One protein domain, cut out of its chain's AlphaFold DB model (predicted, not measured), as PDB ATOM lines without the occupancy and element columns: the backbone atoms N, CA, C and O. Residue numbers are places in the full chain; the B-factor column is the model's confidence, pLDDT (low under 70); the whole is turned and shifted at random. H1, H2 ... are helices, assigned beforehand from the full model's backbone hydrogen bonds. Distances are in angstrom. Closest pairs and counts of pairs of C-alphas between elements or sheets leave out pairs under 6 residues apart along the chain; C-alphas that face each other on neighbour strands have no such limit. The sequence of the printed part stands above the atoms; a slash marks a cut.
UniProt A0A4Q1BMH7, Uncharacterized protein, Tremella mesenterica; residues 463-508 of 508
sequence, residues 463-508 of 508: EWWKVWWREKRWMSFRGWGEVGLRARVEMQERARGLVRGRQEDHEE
ATOM      1  N   GLU A 463      55.340  -1.981 -21.324       74.38
ATOM      2  CA  GLU A 463      54.190  -2.521 -20.615       74.38
ATOM      3  C   GLU A 463      53.228  -3.182 -21.599       74.38
ATOM      4  O   GLU A 463      52.617  -2.520 -22.436       74.38
ATOM      5  N   TRP A 464      53.095  -4.503 -21.484       75.88
ATOM      6  CA  TRP A 464      52.357  -5.360 -22.417       75.88
ATOM      7  C   TRP A 464      50.946  -4.853 -22.756       75.88
ATOM      8  O   TRP A 464      50.480  -5.043 -23.877       75.88
ATOM      9  N   TRP A 465      50.266  -4.188 -21.814       78.12
ATOM     10  CA  TRP A 465      48.939  -3.614 -22.033       78.12
ATOM     11  C   TRP A 465      48.953  -2.479 -23.060       78.12
ATOM     12  O   TRP A 465      47.988  -2.324 -23.801       78.12
ATOM     13  N   LYS A 466      50.049  -1.714 -23.157       80.81
ATOM     14  CA  LYS A 466      50.212  -0.647 -24.155       80.81
ATOM     15  C   LYS A 466      50.293  -1.238 -25.557       80.81
ATOM     16  O   LYS A 466      49.636  -0.725 -26.454       80.81
ATOM     17  N   VAL A 467      51.036  -2.331 -25.733       77.88
ATOM     18  CA  VAL A 467      51.127  -3.069 -27.007       77.88
ATOM     19  C   VAL A 467      49.782  -3.715 -27.350       77.88
ATOM     20  O   VAL A 467      49.250  -3.513 -28.438       77.88
ATOM     21  N   TRP A 468      49.161  -4.393 -26.378       82.69
ATOM     22  CA  TRP A 468      47.858  -5.046 -26.541       82.69
ATOM     23  C   TRP A 468      46.749  -4.070 -26.971       82.69
ATOM     24  O   TRP A 468      45.890  -4.419 -27.788       82.69
ATOM     25  N   TRP A 469      46.793  -2.835 -26.462       80.88
ATOM     26  CA  TRP A 469      45.861  -1.772 -26.829       80.88
ATOM     27  C   TRP A 469      46.201  -1.112 -28.175       80.88
ATOM     28  O   TRP A 469      45.300  -0.919 -28.993       80.88
ATOM     29  N   ARG A 470      47.483  -0.798 -28.424       83.69
ATOM     30  CA  ARG A 470      47.977  -0.137 -29.650       83.69
ATOM     31  C   ARG A 470      47.692  -0.968 -30.899       83.69
ATOM     32  O   ARG A 470      47.106  -0.460 -31.848       83.69
ATOM     33  N   GLU A 471      48.002  -2.260 -30.849       82.12
ATOM     34  CA  GLU A 471      47.800  -3.206 -31.955       82.12
ATOM     35  C   GLU A 471      46.344  -3.699 -32.078       82.12
ATOM     36  O   GLU A 471      46.047  -4.607 -32.854       82.12
ATOM     37  N   LYS A 472      45.408  -3.146 -31.291       84.94
ATOM     38  CA  LYS A 472      43.989  -3.549 -31.264       84.94
ATOM     39  C   LYS A 472      43.788  -5.064 -31.110       84.94
ATOM     40  O   LYS A 472      42.824  -5.635 -31.623       84.94
ATOM     41  N   ARG A 473      44.667  -5.733 -30.353       77.81
ATOM     42  CA  ARG A 473      44.663  -7.203 -30.205       77.81
ATOM     43  C   ARG A 473      43.386  -7.721 -29.544       77.81
ATOM     44  O   ARG A 473      43.041  -8.886 -29.720       77.81
ATOM     45  N   TRP A 474      42.649  -6.846 -28.863       78.31
ATOM     46  CA  TRP A 474      41.308  -7.091 -28.332       78.31
ATOM     47  C   TRP A 474      40.267  -7.491 -29.394       78.31
ATOM     48  O   TRP A 474      39.277  -8.133 -29.045       78.31
ATOM     49  N   MET A 475      40.480  -7.167 -30.676       75.38
ATOM     50  CA  MET A 475      39.609  -7.614 -31.772       75.38
ATOM     51  C   MET A 475      39.913  -9.040 -32.257       75.38
ATOM     52  O   MET A 475      39.105  -9.630 -32.969       75.38
ATOM     53  N   SER A 476      41.059  -9.619 -31.882       79.00
ATOM     54  CA  SER A 476      41.474 -10.953 -32.324       79.00
ATOM     55  C   SER A 476      41.312 -11.989 -31.217       79.00
ATOM     56  O   SER A 476      41.687 -11.770 -30.064       79.00
ATOM     57  N   PHE A 477      40.837 -13.184 -31.579       72.69
ATOM     58  CA  PHE A 477      40.719 -14.307 -30.643       72.69
ATOM     59  C   PHE A 477      42.082 -14.722 -30.058       72.69
ATOM     60  O   PHE A 477      42.177 -15.109 -28.893       72.69
ATOM     61  N   ARG A 478      43.169 -14.561 -30.829       70.62
ATOM     62  CA  ARG A 478      44.542 -14.779 -30.342       70.62
ATOM     63  C   ARG A 478      44.938 -13.785 -29.245       70.62
ATOM     64  O   ARG A 478      45.623 -14.183 -28.308       70.62
ATOM     65  N   GLY A 479      44.473 -12.536 -29.320       79.31
ATOM     66  CA  GLY A 479      44.780 -11.506 -28.323       79.31
ATOM     67  C   GLY A 479      44.115 -11.756 -26.968       79.31
ATOM     68  O   GLY A 479      44.726 -11.497 -25.934       79.31
ATOM     69  N   TRP A 480      42.910 -12.332 -26.947       80.50
ATOM     70  CA  TRP A 480      42.266 -12.786 -25.705       80.50
ATOM     71  C   TRP A 480      42.955 -14.014 -25.098       80.50
ATOM     72  O   TRP A 480      43.062 -14.125 -23.875       80.50
ATOM     73  N   GLY A 481      43.486 -14.906 -25.943       79.44
ATOM     74  CA  GLY A 481      44.287 -16.050 -25.500       79.44
ATOM     75  C   GLY A 481      45.523 -15.642 -24.688       79.44
ATOM     76  O   GLY A 481      45.849 -16.291 -23.694       79.44
ATOM     77  N   GLU A 482      46.172 -14.535 -25.048       79.12
ATOM     78  CA  GLU A 482      47.330 -14.010 -24.312       79.12
ATOM     79  C   GLU A 482      46.972 -13.458 -22.930       79.12
ATOM     80  O   GLU A 482      47.709 -13.693 -21.969       79.12
ATOM     81  N   VAL A 483      45.827 -12.778 -22.808       84.44
ATOM     82  CA  VAL A 483      45.309 -12.295 -21.518       84.44
ATOM     83  C   VAL A 483      45.008 -13.478 -20.599       84.44
ATOM     84  O   VAL A 483      45.419 -13.480 -19.439       84.44
ATOM     85  N   GLY A 484      44.361 -14.522 -21.128       83.12
ATOM     86  CA  GLY A 484      44.053 -15.739 -20.372       83.12
ATOM     87  C   GLY A 484      45.304 -16.487 -19.900       83.12
ATOM     88  O   GLY A 484      45.370 -16.926 -18.750       83.12
ATOM     89  N   LEU A 485      46.327 -16.593 -20.755       80.88
ATOM     90  CA  LEU A 485      47.616 -17.187 -20.392       80.88
ATOM     91  C   LEU A 485      48.309 -16.407 -19.271       80.88
ATOM     92  O   LEU A 485      48.790 -17.020 -18.320       80.88
ATOM     93  N   ARG A 486      48.323 -15.071 -19.337       77.44
ATOM     94  CA  ARG A 486      48.939 -14.231 -18.297       77.44
ATOM     95  C   ARG A 486      48.175 -14.279 -16.978       77.44
ATOM     96  O   ARG A 486      48.801 -14.482 -15.944       77.44
ATOM     97  N   ALA A 487      46.844 -14.206 -17.014       80.44
ATOM     98  CA  ALA A 487      46.011 -14.351 -15.820       80.44
ATOM     99  C   ALA A 487      46.263 -15.695 -15.118       80.44
ATOM    100  O   ALA A 487      46.352 -15.762 -13.893       80.44
ATOM    101  N   ARG A 488      46.451 -16.768 -15.897       84.25
ATOM    102  CA  ARG A 488      46.778 -18.093 -15.366       84.25
ATOM    103  C   ARG A 488      48.171 -18.146 -14.733       84.25
ATOM    104  O   ARG A 488      48.314 -18.751 -13.674       84.25
ATOM    105  N   VAL A 489      49.178 -17.524 -15.350       83.12
ATOM    106  CA  VAL A 489      50.543 -17.452 -14.795       83.12
ATOM    107  C   VAL A 489      50.560 -16.651 -13.492       83.12
ATOM    108  O   VAL A 489      51.088 -17.134 -12.496       83.12
ATOM    109  N   GLU A 490      49.906 -15.491 -13.452       84.12
ATOM    110  CA  GLU A 490      49.860 -14.641 -12.257       84.12
ATOM    111  C   GLU A 490      49.089 -15.298 -11.102       84.12
ATOM    112  O   GLU A 490      49.503 -15.246  -9.942       84.12
ATOM    113  N   MET A 491      48.001 -16.009 -11.411       83.19
ATOM    114  CA  MET A 491      47.276 -16.810 -10.422       83.19
ATOM    115  C   MET A 491      48.150 -17.942  -9.860       83.19
ATOM    116  O   MET A 491      48.094 -18.239  -8.666       83.19
ATOM    117  N   GLN A 492      48.996 -18.546 -10.698       84.06
ATOM    118  CA  GLN A 492      49.920 -19.602 -10.294       84.06
ATOM    119  C   GLN A 492      51.086 -19.064  -9.446       84.06
ATOM    120  O   GLN A 492      51.514 -19.730  -8.501       84.06
ATOM    121  N   GLU A 493      51.575 -17.857  -9.729       83.19
ATOM    122  CA  GLU A 493      52.586 -17.171  -8.916       83.19
ATOM    123  C   GLU A 493      52.034 -16.763  -7.546       83.19
ATOM    124  O   GLU A 493      52.667 -17.053  -6.529       83.19
ATOM    125  N   ARG A 494      50.813 -16.212  -7.484       83.06
ATOM    126  CA  ARG A 494      50.123 -15.941  -6.211       83.06
ATOM    127  C   ARG A 494      49.895 -17.208  -5.390       83.06
ATOM    128  O   ARG A 494      50.129 -17.197  -4.185       83.06
ATOM    129  N   ALA A 495      49.495 -18.307  -6.028       80.31
ATOM    130  CA  ALA A 495      49.326 -19.587  -5.342       80.31
ATOM    131  C   ALA A 495      50.649 -20.097  -4.743       80.31
ATOM    132  O   ALA A 495      50.669 -20.561  -3.605       80.31
ATOM    133  N   ARG A 496      51.768 -19.964  -5.469       81.94
ATOM    134  CA  ARG A 496      53.102 -20.315  -4.952       81.94
ATOM    135  C   ARG A 496      53.552 -19.397  -3.815       81.94
ATOM    136  O   ARG A 496      54.143 -19.890  -2.862       81.94
ATOM    137  N   GLY A 497      53.250 -18.100  -3.890       80.38
ATOM    138  CA  GLY A 497      53.534 -17.142  -2.818       80.38
ATOM    139  C   GLY A 497      52.800 -17.474  -1.517       80.38
ATOM    140  O   GLY A 497      53.407 -17.458  -0.454       80.38
ATOM    141  N   LEU A 498      51.528 -17.874  -1.602       78.69
ATOM    142  CA  LEU A 498      50.740 -18.294  -0.436       78.69
ATOM    143  C   LEU A 498      51.253 -19.594   0.198       78.69
ATOM    144  O   LEU A 498      51.223 -19.737   1.417       78.69
ATOM    145  N   VAL A 499      51.737 -20.538  -0.616       74.44
ATOM    146  CA  VAL A 499      52.362 -21.769  -0.107       74.44
ATOM    147  C   VAL A 499      53.682 -21.459   0.599       74.44
ATOM    148  O   VAL A 499      53.955 -22.050   1.638       74.44
ATOM    149  N   ARG A 500      54.470 -20.511   0.075       72.19
ATOM    150  CA  ARG A 500      55.744 -20.099   0.676       72.19
ATOM    151  C   ARG A 500      55.552 -19.353   1.999       72.19
ATOM    152  O   ARG A 500      56.217 -19.700   2.963       72.19
ATOM    153  N   GLY A 501      54.589 -18.429   2.072       65.81
ATOM    154  CA  GLY A 501      54.266 -17.718   3.319       65.81
ATOM    155  C   GLY A 501      53.794 -18.657   4.434       65.81
ATOM    156  O   GLY A 501      54.256 -18.559   5.560       65.81
ATOM    157  N   ARG A 502      52.982 -19.673   4.104       61.06
ATOM    158  CA  ARG A 502      52.552 -20.693   5.080       61.06
ATOM    159  C   ARG A 502      53.704 -21.567   5.606       61.06
ATOM    160  O   ARG A 502      53.547 -22.208   6.640       61.06
ATOM    161  N   GLN A 503      54.816 -21.658   4.879       57.66
ATOM    162  CA  GLN A 503      55.973 -22.460   5.278       57.66
ATOM    163  C   GLN A 503      56.923 -21.675   6.197       57.66
ATOM    164  O   GLN A 503      57.537 -22.280   7.066       57.66
ATOM    165  N   GLU A 504      56.968 -20.348   6.058       56.94
ATOM    166  CA  GLU A 504      57.693 -19.440   6.959       56.94
ATOM    167  C   GLU A 504      56.959 -19.285   8.309       56.94
ATOM    168  O   GLU A 504      57.600 -19.341   9.351       56.94
ATOM    169  N   ASP A 505      55.617 -19.267   8.316       58.34
ATOM    170  CA  ASP A 505      54.794 -19.237   9.547       58.34
ATOM    171  C   ASP A 505      54.890 -20.521  10.412       58.34
ATOM    172  O   ASP A 505      54.334 -20.581  11.506       58.34
ATOM    173  N   HIS A 506      55.521 -21.585   9.901       56.06
ATOM    174  CA  HIS A 506      55.686 -22.871  10.592       56.06
ATOM    175  C   HIS A 506      57.105 -23.092  11.149       56.06
ATOM    176  O   HIS A 506      57.325 -24.103  11.821       56.06
ATOM    177  N   GLU A 507      58.050 -22.192  10.853       51.56
ATOM    178  CA  GLU A 507      59.448 -22.249  11.315       51.56
ATOM    179  C   GLU A 507      59.784 -21.204  12.405       51.56
ATOM    180  O   GLU A 507      60.872 -21.278  12.981       51.56
ATOM    181  N   GLU A 508      58.856 -20.296  12.739       44.41
ATOM    182  CA  GLU A 508      58.857 -19.479  13.975       44.41
ATOM    183  C   GLU A 508      58.024 -20.139  15.086       44.41
ATOM    184  O   GLU A 508      58.446 -20.049  16.266       44.41
TER     185      GLU A 508
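Overview. This is residues 463 to 508 of the 508 residues of an uncharacterized protein of Tremella mesenterica (UniProt A0A4Q1BMH7). Going along the printed part, you meet a lopsided hook: a short helix, H1, then a link that folds the chain back, then one long helix, H2, that makes the length. H1 is near the beginning of H2, and residues 484 to 508 stick out free. The printed part has 46 residues with two named helices, H1 then H2, and no named strand, and its class is all helix. It is extended, with a radius of gyration of the C-alphas of 16.3 A, a rod spanning 50 by 19 by 7 A.

Arrangement. Look first at H1, residues 464 to 470, then at H2, residues 477 to 504. They are close but not clearly touching; their closest C-alphas, those of Trp 468 and Gly 479, are 7.4 A apart. They run opposite ways at a shallow tilt of 19 degrees. Every O i to N i+4 pair is within hydrogen-bond range in H1, and 23 of 24 in H2.

Along the chain. Find C-alpha 464 at (52.357, -5.360, -22.417), where H1 begins. Find C-alpha 477 at (40.719, -14.307, -30.643); from there H2 runs 41.6 A to C-alpha 504 at (57.693, -19.440, 6.959).

Size, cuts and confidence. The C-alphas of Met 475 and Glu 508, the two farthest apart, are 51.0 A apart. The printed part has no cut, and the link from H1 to H2 is short. Residues 501 to 508 have pLDDT under 70.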